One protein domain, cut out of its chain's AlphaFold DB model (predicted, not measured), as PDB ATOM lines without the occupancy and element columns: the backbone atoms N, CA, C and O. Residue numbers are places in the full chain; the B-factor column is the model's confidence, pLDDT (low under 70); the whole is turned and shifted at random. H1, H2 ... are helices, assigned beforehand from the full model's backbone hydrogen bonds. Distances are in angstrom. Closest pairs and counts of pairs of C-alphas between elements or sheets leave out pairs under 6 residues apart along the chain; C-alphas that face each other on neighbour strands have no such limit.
ATOM      1  N   LEU A 256     -36.002  10.443 -36.036       91.62
ATOM      2  CA  LEU A 256     -36.244  11.883 -36.195       91.62
ATOM      3  C   LEU A 256     -34.981  12.605 -36.673       91.62
ATOM      4  O   LEU A 256     -35.061  13.492 -37.521       91.62
ATOM      5  N   TYR A 257     -33.819  12.205 -36.150       90.81
ATOM      6  CA  TYR A 257     -32.533  12.717 -36.612       90.81
ATOM      7  C   TYR A 257     -32.267  12.320 -38.066       90.81
ATOM      8  O   TYR A 257     -31.958  13.174 -38.892       90.81
ATOM      9  N   THR A 258     -32.432  11.035 -38.386       90.12
ATOM     10  CA  THR A 258     -32.176  10.477 -39.720       90.12
ATOM     11  C   THR A 258     -33.067  11.138 -40.773       90.12
ATOM     12  O   THR A 258     -32.559  11.609 -41.790       90.12
ATOM     13  N   PHE A 259     -34.366  11.297 -40.485       92.38
ATOM     14  CA  PHE A 259     -35.277  12.065 -41.332       92.38
ATOM     15  C   PHE A 259     -34.841  13.532 -41.484       92.38
ATOM     16  O   PHE A 259     -34.718  14.012 -42.611       92.38
ATOM     17  N   LYS A 260     -34.558  14.256 -40.388       92.44
ATOM     18  CA  LYS A 260     -34.166  15.673 -40.490       92.44
ATOM     19  C   LYS A 260     -32.832  15.854 -41.227       92.44
ATOM     20  O   LYS A 260     -32.655  16.849 -41.925       92.44
ATOM     21  N   ALA A 261     -31.910  14.898 -41.131       90.12
ATOM     22  CA  ALA A 261     -30.634  14.935 -41.838       90.12
ATOM     23  C   ALA A 261     -30.796  14.664 -43.350       90.12
ATOM     24  O   ALA A 261     -30.162  15.350 -44.157       90.12
ATOM     25  N   ALA A 262     -31.701  13.759 -43.742       90.62
ATOM     26  CA  ALA A 262     -32.116  13.574 -45.136       90.62
ATOM     27  C   ALA A 262     -32.787  14.843 -45.697       90.62
ATOM     28  O   ALA A 262     -32.359  15.387 -46.716       90.62
ATOM     29  N   LEU A 263     -33.760  15.392 -44.962       92.56
ATOM     30  CA  LEU A 263     -34.458  16.641 -45.279       92.56
ATOM     31  C   LEU A 263     -33.501  17.844 -45.388       92.56
ATOM     32  O   LEU A 263     -33.636  18.649 -46.304       92.56
ATOM     33  N   SER A 264     -32.494  17.950 -44.515       92.44
ATOM     34  CA  SER A 264     -31.439  18.974 -44.586       92.44
ATOM     35  C   SER A 264     -30.477  18.751 -45.763       92.44
ATOM     36  O   SER A 264     -29.954  19.706 -46.343       92.44
ATOM     37  N   SER A 265     -30.249  17.498 -46.174       90.94
ATOM     38  CA  SER A 265     -29.525  17.199 -47.412       90.94
ATOM     39  C   SER A 265     -30.317  17.645 -48.642       90.94
ATOM     40  O   SER A 265     -29.740  18.281 -49.525       90.94
ATOM     41  N   TYR A 266     -31.620  17.353 -48.703       93.12
ATOM     42  CA  TYR A 266     -32.499  17.838 -49.770       93.12
ATOM     43  C   TYR A 266     -32.558  19.371 -49.779       93.12
ATOM     44  O   TYR A 266     -32.222  19.982 -50.787       93.12
ATOM     45  N   SER A 267     -32.823  20.004 -48.634       93.19
ATOM     46  CA  SER A 267     -32.900  21.462 -48.463       93.19
ATOM     47  C   SER A 267     -31.650  22.242 -48.903       93.19
ATOM     48  O   SER A 267     -31.749  23.449 -49.116       93.19
ATOM     49  N   ARG A 268     -30.478  21.597 -49.008       90.31
ATOM     50  CA  ARG A 268     -29.225  22.205 -49.498       90.31
ATOM     51  C   ARG A 268     -28.904  21.892 -50.961       90.31
ATOM     52  O   ARG A 268     -28.123  22.615 -51.566       90.31
ATOM     53  N   THR A 269     -29.449  20.808 -51.513       90.69
ATOM     54  CA  THR A 269     -29.098  20.300 -52.857       90.69
ATOM     55  C   THR A 269     -30.223  20.437 -53.873       90.69
ATOM     56  O   THR A 269     -29.961  20.480 -55.069       90.69
ATOM     57  N   ASN A 270     -31.472  20.467 -53.403       90.81
ATOM     58  CA  ASN A 270     -32.708  20.349 -54.176       90.81
ATOM     59  C   ASN A 270     -32.747  19.135 -55.135       90.81
ATOM     60  O   ASN A 270     -33.546  19.098 -56.068       90.81
ATOM     61  N   ALA A 271     -31.906  18.119 -54.899       90.75
ATOM     62  CA  ALA A 271     -31.802  16.942 -55.755       90.75
ATOM     63  C   ALA A 271     -32.997  15.985 -55.546       90.75
ATOM     64  O   ALA A 271     -33.311  15.668 -54.395       90.75
ATOM     65  N   PRO A 272     -33.630  15.457 -56.616       89.56
ATOM     66  CA  PRO A 272     -34.836  14.630 -56.501       89.56
ATOM     67  C   PRO A 272     -34.596  13.324 -55.728       89.56
ATOM     68  O   PRO A 272     -35.404  12.968 -54.879       89.56
ATOM     69  N   LEU A 273     -33.437  12.682 -55.905       88.19
ATOM     70  CA  LEU A 273     -33.057  11.486 -55.138       88.19
ATOM     71  C   LEU A 273     -32.999  11.754 -53.618       88.19
ATOM     72  O   LEU A 273     -33.312  10.880 -52.817       88.19
ATOM     73  N   ARG A 274     -32.649  12.983 -53.203       89.56
ATOM     74  CA  ARG A 274     -32.627  13.375 -51.782       89.56
ATOM     75  C   ARG A 274     -34.015  13.735 -51.239       89.56
ATOM     76  O   ARG A 274     -34.233  13.627 -50.035       89.56
ATOM     77  N   LEU A 275     -34.954  14.113 -52.110       92.62
ATOM     78  CA  LEU A 275     -36.380  14.232 -51.787       92.62
ATOM     79  C   LEU A 275     -37.020  12.842 -51.596       92.62
ATOM     80  O   LEU A 275     -37.820  12.668 -50.680       92.62
ATOM     81  N   GLU A 276     -36.626  11.851 -52.401       91.56
ATOM     82  CA  GLU A 276     -37.032  10.441 -52.253       91.56
ATOM     83  C   GLU A 276     -36.521   9.848 -50.926       91.56
ATOM     84  O   GLU A 276     -37.342   9.450 -50.098       91.56
ATOM     85  N   ASP A 277     -35.211   9.942 -50.649       89.00
ATOM     86  CA  ASP A 277     -34.602   9.619 -49.340       89.00
ATOM     87  C   ASP A 277     -35.392  10.222 -48.161       89.00
ATOM     88  O   ASP A 277     -35.742   9.533 -47.201       89.00
ATOM     89  N   ALA A 278     -35.686  11.527 -48.219       93.00
ATOM     90  CA  ALA A 278     -36.365  12.231 -47.136       93.00
ATOM     91  C   ALA A 278     -37.821  11.767 -46.944       93.00
ATOM     92  O   ALA A 278     -38.297  11.712 -45.810       93.00
ATOM     93  N   VAL A 279     -38.528  11.406 -48.017       94.12
ATOM     94  CA  VAL A 279     -39.899  10.874 -47.948       94.12
ATOM     95  C   VAL A 279     -39.935   9.440 -47.415       94.12
ATOM     96  O   VAL A 279     -40.849   9.104 -46.655       94.12
ATOM     97  N   ASP A 280     -38.933   8.616 -47.721       90.69
ATOM     98  CA  ASP A 280     -38.845   7.252 -47.195       90.69
ATOM     99  C   ASP A 280     -38.408   7.204 -45.727       90.69
ATOM    100  O   ASP A 280     -39.009   6.470 -44.936       90.69
ATOM    101  N   GLU A 281     -37.454   8.035 -45.299       91.56
ATOM    102  CA  GLU A 281     -37.135   8.141 -43.870       91.56
ATOM    103  C   GLU A 281     -38.287   8.813 -43.080       91.56
ATOM    104  O   GLU A 281     -38.524   8.456 -41.922       91.56
ATOM    105  N   LEU A 282     -39.104   9.681 -43.704       93.62
ATOM    106  CA  LEU A 282     -40.375  10.149 -43.121       93.62
ATOM    107  C   LEU A 282     -41.399   9.014 -42.984       93.62
ATOM    108  O   LEU A 282     -42.058   8.910 -41.950       93.62
ATOM    109  N   ARG A 283     -41.521   8.124 -43.979       92.12
ATOM    110  CA  ARG A 283     -42.377   6.927 -43.888       92.12
ATOM    111  C   ARG A 283     -41.914   6.006 -42.763       92.12
ATOM    112  O   ARG A 283     -42.737   5.615 -41.937       92.12
ATOM    113  N   ARG A 284     -40.609   5.748 -42.653       89.06
ATOM    114  CA  ARG A 284     -40.002   4.957 -41.568       89.06
ATOM    115  C   ARG A 284     -40.215   5.597 -40.186       89.06
ATOM    116  O   ARG A 284     -40.459   4.876 -39.216       89.06
ATOM    117  N   LEU A 285     -40.209   6.927 -40.082       91.06
ATOM    118  CA  LEU A 285     -40.531   7.671 -38.854       91.06
ATOM    119  C   LEU A 285     -42.031   7.636 -38.493       91.06
ATOM    120  O   LEU A 285     -42.380   7.446 -37.331       91.06
ATOM    121  N   VAL A 286     -42.937   7.778 -39.464       91.81
ATOM    122  CA  VAL A 286     -44.392   7.682 -39.223       91.81
ATOM    123  C   VAL A 286     -44.788   6.263 -38.813       91.81
ATOM    124  O   VAL A 286     -45.600   6.089 -37.903       91.81
ATOM    125  N   LEU A 287     -44.184   5.240 -39.427       89.19
ATOM    126  CA  LEU A 287     -44.393   3.843 -39.046       89.19
ATOM    127  C   LEU A 287     -43.906   3.561 -37.611       89.19
ATOM    128  O   LEU A 287     -44.627   2.900 -36.866       89.19
ATOM    129  N   SER A 288     -42.766   4.120 -37.163       86.69
ATOM    130  CA  SER A 288     -42.330   3.957 -35.758       86.69
ATOM    131  C   SER A 288     -43.255   4.644 -34.757       86.69
ATOM    132  O   SER A 288     -43.471   4.136 -33.660       86.69
ATOM    133  N   ARG A 289     -43.858   5.777 -35.141       88.25
ATOM    134  CA  ARG A 289     -44.846   6.507 -34.332       88.25
ATOM    135  C   ARG A 289     -46.269   5.926 -34.449       88.25
ATOM    136  O   ARG A 289     -47.233   6.614 -34.111       88.25
ATOM    137  N   ALA A 290     -46.421   4.678 -34.909       85.31
ATOM    138  CA  ALA A 290     -47.701   3.980 -35.099       85.31
ATOM    139  C   ALA A 290     -48.715   4.772 -35.954       85.31
ATOM    140  O   ALA A 290     -49.892   4.884 -35.618       85.31
ATOM    141  N   GLY A 291     -48.239   5.378 -37.046       84.75
ATOM    142  CA  GLY A 291     -49.051   6.182 -37.965       84.75
ATOM    143  C   GLY A 291     -49.296   7.627 -37.519       84.75
ATOM    144  O   GLY A 291     -49.889   8.396 -38.277       84.75
ATOM    145  N   LYS A 292     -48.843   8.033 -36.323       89.62
ATOM    146  CA  LYS A 292     -48.993   9.415 -35.845       89.62
ATOM    147  C   LYS A 292     -48.127  10.376 -36.661       89.62
ATOM    148  O   LYS A 292     -46.979  10.078 -36.992       89.62
ATOM    149  N   LYS A 293     -48.687  11.556 -36.927       92.12
ATOM    150  CA  LYS A 293     -48.001  12.657 -37.610       92.12
ATOM    151  C   LYS A 293     -46.835  13.198 -36.782       92.12
ATOM    152  O   LYS A 293     -46.759  13.009 -35.565       92.12
ATOM    153  N   VAL A 294     -45.931  13.896 -37.456       92.62
ATOM    154  CA  VAL A 294     -44.831  14.643 -36.834       92.62
ATOM    155  C   VAL A 294     -45.171  16.128 -36.921       92.62
ATOM    156  O   VAL A 294     -45.507  16.598 -38.005       92.62
ATOM    157  N   SER A 295     -45.110  16.886 -35.826       92.75
ATOM    158  CA  SER A 295     -45.407  18.321 -35.904       92.75
ATOM    159  C   SER A 295     -44.237  19.104 -36.502       92.75
ATOM    160  O   SER A 295     -43.063  18.821 -36.238       92.75
ATOM    161  N   LYS A 296     -44.555  20.148 -37.273       91.94
ATOM    162  CA  LYS A 296     -43.578  21.124 -37.774       91.94
ATOM    163  C   LYS A 296     -42.752  21.734 -36.630       91.94
ATOM    164  O   LYS A 296     -41.554  21.953 -36.786       91.94
ATOM    165  N   SER A 297     -43.365  21.953 -35.465       91.44
ATOM    166  CA  SER A 297     -42.699  22.500 -34.278       91.44
ATOM    167  C   SER A 297     -41.703  21.532 -33.618       91.44
ATOM    168  O   SER A 297     -40.633  21.983 -33.214       91.44
ATOM    169  N   ASP A 298     -41.987  20.221 -33.557       90.94
ATOM    170  CA  ASP A 298     -41.013  19.193 -33.130       90.94
ATOM    171  C   ASP A 298     -39.836  19.146 -34.113       90.94
ATOM    172  O   ASP A 298     -38.682  19.196 -33.697       90.94
ATOM    173  N   LEU A 299     -40.109  19.153 -35.422       91.12
ATOM    174  CA  LEU A 299     -39.072  19.098 -36.460       91.12
ATOM    175  C   LEU A 299     -38.142  20.310 -36.471       91.12
ATOM    176  O   LEU A 299     -36.929  20.145 -36.598       91.12
ATOM    177  N   LEU A 300     -38.676  21.524 -36.338       88.56
ATOM    178  CA  LEU A 300     -37.845  22.727 -36.304       88.56
ATOM    179  C   LEU A 300     -37.016  22.793 -35.009       88.56
ATOM    180  O   LEU A 300     -35.821  23.075 -35.082       88.56
ATOM    181  N   ARG A 301     -37.605  22.448 -33.853       90.25
ATOM    182  CA  ARG A 301     -36.943  22.504 -32.535       90.25
ATOM    183  C   ARG A 301     -35.949  21.362 -32.282       90.25
ATOM    184  O   ARG A 301     -34.923  21.581 -31.642       90.25
ATOM    185  N   SER A 302     -36.238  20.142 -32.731       90.06
ATOM    186  CA  SER A 302     -35.334  18.995 -32.592       90.06
ATOM    187  C   SER A 302     -34.182  19.115 -33.595       90.06
ATOM    188  O   SER A 302     -34.414  19.174 -34.800       90.06
ATOM    189  N   TYR A 303     -32.938  19.115 -33.104       88.00
ATOM    190  CA  TYR A 303     -31.723  19.287 -33.920       88.00
ATOM    191  C   TYR A 303     -31.781  20.571 -34.769       88.00
ATOM    192  O   TYR A 303     -31.691  20.534 -35.993       88.00
ATOM    193  N   ASP A 304     -32.024  21.701 -34.111       86.19
ATOM    194  CA  ASP A 304     -31.992  23.074 -34.640       86.19
ATOM    195  C   ASP A 304     -30.846  23.356 -35.632       86.19
ATOM    196  O   ASP A 304     -31.078  23.923 -36.698       86.19
ATOM    197  N   TRP A 305     -29.637  22.883 -35.333       86.25
ATOM    198  CA  TRP A 305     -28.445  23.017 -36.179       86.25
ATOM    199  C   TRP A 305     -28.523  22.292 -37.538       86.25
ATOM    200  O   TRP A 305     -27.732  22.595 -38.436       86.25
ATOM    201  N   LEU A 306     -29.464  21.359 -37.738       87.38
ATOM    202  CA  LEU A 306     -29.801  20.847 -39.070       87.38
ATOM    203  C   LEU A 306     -30.683  21.871 -39.791       87.38
ATOM    204  O   LEU A 306     -31.910  21.845 -39.671       87.38
ATOM    205  N   GLY A 307     -30.052  22.753 -40.568       85.62
ATOM    206  CA  GLY A 307     -30.748  23.732 -41.403       85.62
ATOM    207  C   GLY A 307     -31.714  23.064 -42.388       85.62
ATOM    208  O   GLY A 307     -31.319  22.186 -43.161       85.62
ATOM    209  N   VAL A 308     -32.978  23.486 -42.346       91.50
ATOM    210  CA  VAL A 308     -34.104  22.974 -43.143       91.50
ATOM    211  C   VAL A 308     -34.970  24.163 -43.555       91.50
ATOM    212  O   VAL A 308     -35.317  24.981 -42.704       91.50
ATOM    213  N   THR A 309     -35.341  24.259 -44.833       91.50
ATOM    214  CA  THR A 309     -36.294  25.269 -45.316       91.50
ATOM    215  C   THR A 309     -37.742  24.786 -45.231       91.50
ATOM    216  O   THR A 309     -38.047  23.604 -45.405       91.50
ATOM    217  N   ASP A 310     -38.665  25.730 -45.038       91.31
ATOM    218  CA  ASP A 310     -40.108  25.465 -45.069       91.31
ATOM    219  C   ASP A 310     -40.596  24.966 -46.439       91.31
ATOM    220  O   ASP A 310     -41.522  24.158 -46.503       91.31
ATOM    221  N   ALA A 311     -39.938  25.377 -47.529       91.81
ATOM    222  CA  ALA A 311     -40.194  24.846 -48.867       91.81
ATOM    223  C   ALA A 311     -39.860  23.345 -48.953       91.81
ATOM    224  O   ALA A 311     -40.695  22.558 -49.393       91.81
ATOM    225  N   ALA A 312     -38.696  22.921 -48.442       93.62
ATOM    226  CA  ALA A 312     -38.313  21.511 -48.428       93.62
ATOM    227  C   ALA A 312     -39.263  20.655 -47.568       93.62
ATOM    228  O   ALA A 312     -39.595  19.534 -47.951       93.62
ATOM    229  N   LEU A 313     -39.752  21.192 -46.440       94.50
ATOM    230  CA  LEU A 313     -40.812  20.566 -45.635       94.50
ATOM    231  C   LEU A 313     -42.120  20.413 -46.425       94.50
ATOM    232  O   LEU A 313     -42.734  19.344 -46.394       94.50
ATOM    233  N   ALA A 314     -42.541  21.463 -47.135       93.62
ATOM    234  CA  ALA A 314     -43.749  21.446 -47.955       93.62
ATOM    235  C   ALA A 314     -43.653  20.439 -49.108       93.62
ATOM    236  O   ALA A 314     -44.619  19.719 -49.350       93.62
ATOM    237  N   ASP A 315     -42.505  20.333 -49.779       94.75
ATOM    238  CA  ASP A 315     -42.314  19.411 -50.904       94.75
ATOM    239  C   ASP A 315     -42.164  17.948 -50.474       94.75
ATOM    240  O   ASP A 315     -42.754  17.067 -51.109       94.75
ATOM    241  N   VAL A 316     -41.494  17.684 -49.347       95.62
ATOM    242  CA  VAL A 316     -41.485  16.356 -48.718       95.62
ATOM    243  C   VAL A 316     -42.901  15.923 -48.338       95.62
ATOM    244  O   VAL A 316     -43.313  14.826 -48.712       95.62
ATOM    245  N   ASP A 317     -43.698  16.766 -47.671       94.50
ATOM    246  CA  ASP A 317     -45.069  16.371 -47.321       94.50
ATOM    247  C   ASP A 317     -45.975  16.279 -48.567       94.50
ATOM    248  O   ASP A 317     -46.758  15.339 -48.684       94.50
ATOM    249  N   ARG A 318     -45.818  17.164 -49.566       94.12
ATOM    250  CA  ARG A 318     -46.507  17.091 -50.873       94.12
ATOM    251  C   ARG A 318     -46.252  15.748 -51.569       94.12
ATOM    252  O   ARG A 318     -47.190  15.150 -52.105       94.12
ATOM    253  N   MET A 319     -45.011  15.260 -51.557       93.50
ATOM    254  CA  MET A 319     -44.664  13.972 -52.155       93.50
ATOM    255  C   MET A 319     -45.085  12.785 -51.275       93.50
ATOM    256  O   MET A 319     -45.613  11.807 -51.806       93.50
ATOM    257  N   TYR A 320     -44.999  12.894 -49.945       93.88
ATOM    258  CA  TYR A 320     -45.547  11.894 -49.025       93.88
ATOM    259  C   TYR A 320     -47.055  11.688 -49.245       93.88
ATOM    260  O   TYR A 320     -47.517  10.555 -49.386       93.88
ATOM    261  N   ARG A 321     -47.830  12.776 -49.367       93.06
ATOM    262  CA  ARG A 321     -49.271  12.741 -49.690       93.06
ATOM    263  C   ARG A 321     -49.560  11.985 -50.989       93.06
ATOM    264  O   ARG A 321     -50.582  11.309 -51.080       93.06
ATOM    265  N   ARG A 322     -48.669  12.092 -51.982       91.19
ATOM    266  CA  ARG A 322     -48.773  11.427 -53.293       91.19
ATOM    267  C   ARG A 322     -48.402   9.939 -53.248       91.19
ATOM    268  O   ARG A 322     -49.032   9.165 -53.960       91.19
ATOM    269  N   ALA A 323     -47.395   9.553 -52.464       89.62
ATOM    270  CA  ALA A 323     -46.900   8.174 -52.388       89.62
ATOM    271  C   ALA A 323     -47.645   7.319 -51.345       89.62
ATOM    272  O   ALA A 323     -48.050   6.191 -51.623       89.62
ATOM    273  N   TYR A 324     -47.861   7.876 -50.152       89.44
ATOM    274  CA  TYR A 324     -48.310   7.154 -48.957       89.44
ATOM    275  C   TYR A 324     -49.655   7.647 -48.397       89.44
ATOM    276  O   TYR A 324     -50.296   6.922 -47.634       89.44
ATOM    277  N   GLY A 325     -50.103   8.847 -48.782       86.12
ATOM    278  CA  GLY A 325     -51.297   9.514 -48.244       86.12
ATOM    279  C   GLY A 325     -52.661   8.934 -48.651       86.12
ATOM    280  O   GLY A 325     -53.683   9.433 -48.183       86.12
ATOM    281  N   GLY A 326     -52.705   7.902 -49.500       86.31
ATOM    282  CA  GLY A 326     -53.955   7.252 -49.921       86.31
ATOM    283  C   GLY A 326     -54.856   8.133 -50.809       86.31
ATOM    284  O   GLY A 326     -54.387   9.129 -51.367       86.31
ATOM    285  N   PRO A 327     -56.150   7.783 -50.976       80.62
ATOM    286  CA  PRO A 327     -57.080   8.573 -51.788       80.62
ATOM    287  C   PRO A 327     -57.299   9.981 -51.212       80.62
ATOM    288  O   PRO A 327     -57.405  10.944 -51.972       80.62
ATOM    289  N   ASP A 328     -57.281  10.101 -49.883       85.56
ATOM    290  CA  ASP A 328     -57.520  11.343 -49.139       85.56
ATOM    291  C   ASP A 328     -56.277  12.250 -49.058       85.56
ATOM    292  O   ASP A 328     -56.332  13.335 -48.481       85.56
ATOM    293  N   LYS A 329     -55.144  11.821 -49.645       87.56
ATOM    294  CA  LYS A 329     -53.868  12.560 -49.704       87.56
ATOM    295  C   LYS A 329     -53.406  13.055 -48.326       87.56
ATOM    296  O   LYS A 329     -53.007  14.209 -48.169       87.56
ATOM    297  N   VAL A 330     -53.454  12.184 -47.319       88.31
ATOM    298  CA  VAL A 330     -53.110  12.523 -45.930       88.31
ATOM    299  C   VAL A 330     -51.611  12.820 -45.794       88.31
ATOM    300  O   VAL A 330     -50.770  11.967 -46.078       88.31
ATOM    301  N   GLY A 331     -51.279  14.029 -45.331       90.06
ATOM    302  CA  GLY A 331     -49.905  14.433 -45.007       90.06
ATOM    303  C   GLY A 331     -49.401  13.833 -43.694       90.06
ATOM    304  O   GLY A 331     -50.180  13.673 -42.748       90.06
ATOM    305  N   ALA A 332     -48.104  13.533 -43.645       91.31
ATOM    306  CA  ALA A 332     -47.380  13.034 -42.477       91.31
ATOM    307  C   ALA A 332     -46.946  14.147 -41.518       91.31
ATOM    308  O   ALA A 332     -46.779  13.884 -40.324       91.31
ATOM    309  N   ILE A 333     -46.764  15.370 -42.020       92.62
ATOM    310  CA  ILE A 333     -46.332  16.511 -41.214       92.62
ATOM    311  C   ILE A 333     -47.540  17.372 -40.825       92.62
ATOM    312  O   ILE A 333     -48.332  17.808 -41.659       92.62
ATOM    313  N   GLU A 334     -47.699  17.615 -39.528       91.31
ATOM    314  CA  GLU A 334     -48.727  18.491 -38.972       91.31
ATOM    315  C   GLU A 334     -48.235  19.947 -38.945       91.31
ATOM    316  O   GLU A 334     -47.109  20.226 -38.530       91.31
ATOM    317  N   GLY A 335     -49.072  20.881 -39.406       83.88
ATOM    318  CA  GLY A 335     -48.705  22.298 -39.553       83.88
ATOM    319  C   GLY A 335     -47.911  22.636 -40.825       83.88
ATOM    320  O   GLY A 335     -47.399  23.746 -40.938       83.88
ATOM    321  N   VAL A 336     -47.801  21.712 -41.788       82.19
ATOM    322  CA  VAL A 336     -47.236  21.973 -43.124       82.19
ATOM    323  C   VAL A 336     -48.356  21.980 -44.160       82.19
ATOM    324  O   VAL A 336     -49.012  20.961 -44.365       82.19
ATOM    325  N   GLY A 337     -48.573  23.126 -44.815       63.03
ATOM    326  CA  GLY A 337     -49.461  23.282 -45.973       63.03
ATOM    327  C   GLY A 337     -50.811  22.581 -45.821       63.03
ATOM    328  O   GLY A 337     -51.079  21.607 -46.534       63.03
ATOM    329  N   SER A 338     -51.644  23.024 -44.871       55.94
ATOM    330  CA  SER A 338     -53.022  22.530 -44.803       55.94
ATOM    331  C   SER A 338     -53.756  22.938 -46.088       55.94
ATOM    332  O   SER A 338     -53.512  24.013 -46.636       55.94
ATOM    333  N   ALA A 339     -54.632  22.070 -46.603       52.72
ATOM    334  CA  ALA A 339     -55.389  22.392 -47.816       52.72
ATOM    335  C   ALA A 339     -56.264  23.639 -47.608       52.72
ATOM    336  O   ALA A 339     -56.362  24.459 -48.513       52.72
ATOM    337  N   ALA A 340     -56.799  23.805 -46.391       51.94
ATOM    338  CA  ALA A 340     -57.509  25.003 -45.963       51.94
ATOM    339  C   ALA A 340     -56.648  26.262 -46.125       51.94
ATOM    340  O   ALA A 340     -57.063  27.152 -46.842       51.94
ATOM    341  N   GLN A 341     -55.432  26.308 -45.570       54.25
ATOM    342  CA  GLN A 341     -54.601  27.518 -45.592       54.25
ATOM    343  C   GLN A 341     -54.151  27.910 -47.010       54.25
ATOM    344  O   GLN A 341     -54.081  29.091 -47.321       54.25
ATOM    345  N   VAL A 342     -53.890  26.935 -47.892       58.91
ATOM    346  CA  VAL A 342     -53.579  27.224 -49.308       58.91
ATOM    347  C   VAL A 342     -54.818  27.723 -50.056       58.91
ATOM    348  O   VAL A 342     -54.712  28.647 -50.857       58.91
ATOM    349  N   GLN A 343     -55.990  27.135 -49.796       59.34
ATOM    350  CA  GLN A 343     -57.252  27.554 -50.406       59.34
ATOM    351  C   GLN A 343     -57.738  28.909 -49.865       59.34
ATOM    352  O   GLN A 343     -58.295  29.695 -50.617       59.34
ATOM    353  N   GLU A 344     -57.464  29.207 -48.598       62.22
ATOM    354  CA  GLU A 344     -57.705  30.488 -47.934       62.22
ATOM    355  C   GLU A 344     -56.843  31.582 -48.573       62.22
ATOM    356  O   GLU A 344     -57.403  32.543 -49.084       62.22
ATOM    357  N   THR A 345     -55.525  31.373 -48.722       63.75
ATOM    358  CA  THR A 345     -54.666  32.318 -49.468       63.75
ATOM    359  C   THR A 345     -55.033  32.449 -50.948       63.75
ATOM    360  O   THR A 345     -54.771  33.486 -51.547       63.75
ATOM    361  N   LEU A 346     -55.632  31.418 -51.560       74.00
ATOM    362  CA  LEU A 346     -56.125  31.506 -52.937       74.00
ATOM    363  C   LEU A 346     -57.391  32.357 -53.016       74.00
ATOM    364  O   LEU A 346     -57.426  33.277 -53.818       74.00
ATOM    365  N   SER A 347     -58.387  32.111 -52.165       73.06
ATOM    366  CA  SER A 347     -59.640  32.876 -52.171       73.06
ATOM    367  C   SER A 347     -59.527  34.275 -51.551       73.06
ATOM    368  O   SER A 347     -60.381  35.126 -51.796       73.06
ATOM    369  N   GLU A 348     -58.468  34.545 -50.789       77.25
ATOM    370  CA  GLU A 348     -58.051  35.893 -50.392       77.25
ATOM    371  C   GLU A 348     -57.432  36.650 -51.581       77.25
ATOM    372  O   GLU A 348     -57.838  37.775 -51.863       77.25
ATOM    373  N   LEU A 349     -56.554  36.004 -52.360       80.81
ATOM    374  CA  LEU A 349     -55.973  36.585 -53.577       80.81
ATOM    375  C   LEU A 349     -56.999  36.735 -54.720       80.81
ATOM    376  O   LEU A 349     -56.957  37.716 -55.456       80.81
ATOM    377  N   GLU A 350     -57.946  35.801 -54.864       83.44
ATOM    378  CA  GLU A 350     -59.078  35.914 -55.798       83.44
ATOM    379  C   GLU A 350     -59.940  37.139 -55.452       83.44
ATOM    380  O   GLU A 350     -60.307  37.892 -56.351       83.44
ATOM    381  N   ARG A 351     -60.181  37.406 -54.157       82.50
ATOM    382  CA  ARG A 351     -60.849  38.637 -53.702       82.50
ATOM    383  C   ARG A 351     -60.040  39.893 -53.990       82.50
ATOM    384  O   ARG A 351     -60.613  40.851 -54.485       82.50
ATOM    385  N   GLU A 352     -58.736  39.901 -53.720       82.56
ATOM    386  CA  GLU A 352     -57.886  41.067 -54.007       82.56
ATOM    387  C   GLU A 352     -57.872  41.400 -55.514       82.56
ATOM    388  O   GLU A 352     -57.905  42.570 -55.904       82.56
ATOM    389  N   VAL A 353     -57.911  40.380 -56.380       86.19
ATOM    390  CA  VAL A 353     -58.045  40.545 -57.838       86.19
ATOM    391  C   VAL A 353     -59.442  41.040 -58.240       86.19
ATOM    392  O   VAL A 353     -59.533  41.946 -59.068       86.19
ATOM    393  N   ASP A 354     -60.520  40.509 -57.658       84.06
ATOM    394  CA  ASP A 354     -61.885  40.974 -57.947       84.06
ATOM    395  C   ASP A 354     -62.129  42.412 -57.445       84.06
ATOM    396  O   ASP A 354     -62.687  43.224 -58.185       84.06
ATOM    397  N   ASP A 355     -61.654  42.773 -56.248       82.25
ATOM    398  CA  ASP A 355     -61.770  44.125 -55.682       82.25
ATOM    399  C   ASP A 355     -60.941  45.146 -56.485       82.25
ATOM    400  O   ASP A 355     -61.421  46.242 -56.797       82.25
ATOM    401  N   THR A 356     -59.714  44.794 -56.898       81.88
ATOM    402  CA  THR A 356     -58.903  45.673 -57.763       81.88
ATOM    403  C   THR A 356     -59.473  45.790 -59.179       81.88
ATOM    404  O   THR A 356     -59.424  46.876 -59.764       81.88
ATOM    405  N   MET A 357     -60.085  44.731 -59.721       81.38
ATOM    406  CA  MET A 357     -60.816  44.789 -60.991       81.38
ATOM    407  C   MET A 357     -62.094  45.637 -60.880       81.38
ATOM    408  O   MET A 357     -62.380  46.420 -61.788       81.38
ATOM    409  N   ALA A 358     -62.834  45.544 -59.774       75.19
ATOM    410  CA  ALA A 358     -64.012  46.370 -59.514       75.19
ATOM    411  C   ALA A 358     -63.644  47.860 -59.420       75.19
ATOM    412  O   ALA A 358     -64.236  48.680 -60.125       75.19
ATOM    413  N   ALA A 359     -62.608  48.207 -58.648       75.31
ATOM    414  CA  ALA A 359     -62.102  49.576 -58.543       75.31
ATOM    415  C   ALA A 359     -61.600  50.127 -59.895       75.31
ATOM    416  O   ALA A 359     -61.843  51.291 -60.236       75.31
TER     417      ALA A 359
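This is residues 256 to 359 of the 473 residues of an uncharacterized protein of Colletotrichum chlorophyti (UniProt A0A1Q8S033). A compact body of helices and loops has one long helix, H5, sticking out of it as a free arm. In the body H1 and H2 lie side by side as a helical hairpin, H4 crosses both of them, and short H3 sits near H1. The printed part has 104 residues with five named helices, H1 to H5 in chain order, and no named strand; its class is all helix. The whole is loose, with a radius of gyration of the C-alphas of 15.9 A, and elongated, spanning 53 by 30 by 25 A, with the arm making the length.

H5, residues 339 to 359, is the longest helix; it stands free and touches no helix. H4, residues 310 to 323, is apart from H5. H4 touches H2, residues 272 to 288, with its residues 315 to 320 alone; the closest C-alphas, of Val 279 and Val 316, are 5.8 A apart, and the lines are only just about perpendicular at 72 degrees. With residues 312 to 316 alone, H4 touches residues 263 to 267 of H1, residues 256 to 269; the closest C-alphas, of Ser 267 and Ala 312, are 5.4 A apart, and the tilt of 70.4 degrees is only just about perpendicular. H1 and H2 touch and form a helical hairpin, with a shallow tilt of 14 degrees, opposite ways; their closest C-alphas, of Ala 262 and Ala 278, are 4.9 A apart. The helix packing is only just mostly crossed: of 3 touching pairs, 1 is at a shallow tilt. H3, residues 296 to 301, is close to H1 but not clearly touching, with the C-alphas of Lys 260 and Leu 299 closest at 7.2 A and the lines about perpendicular at 87 degrees. H3 and H4 are only just apart, at 8.4 A. Residues 294 to 295 pair with residues 333 to 334, parallel. In H1, H2, H3, H4 and H5 every O i to N i+4 pair is within hydrogen-bond range.

H5 is 30.0 A long from first to last C-alpha, from C-alpha 339 at (-55.389, 22.392, -47.816) to C-alpha 359 at (-62.102, 49.576, -58.543). H4 measures 20.0 A, H2 24.5 A and H3 8.6 A. H1, 20.0 A long, begins at C-alpha 256 at (-36.244, 11.883, -36.195).

The two C-alphas farthest apart, of Ser 288 and Ala 359, are 54.7 A apart. Without residues 339 to 359 the body spans 33 by 24 by 22 A. The printed part has no cut. The link from H4 to H5, residues 324 to 338, is long, and that from H1 to H2 is tight. The mean pLDDT of the printed part is 86.2; residues 337 to 345 are under 70.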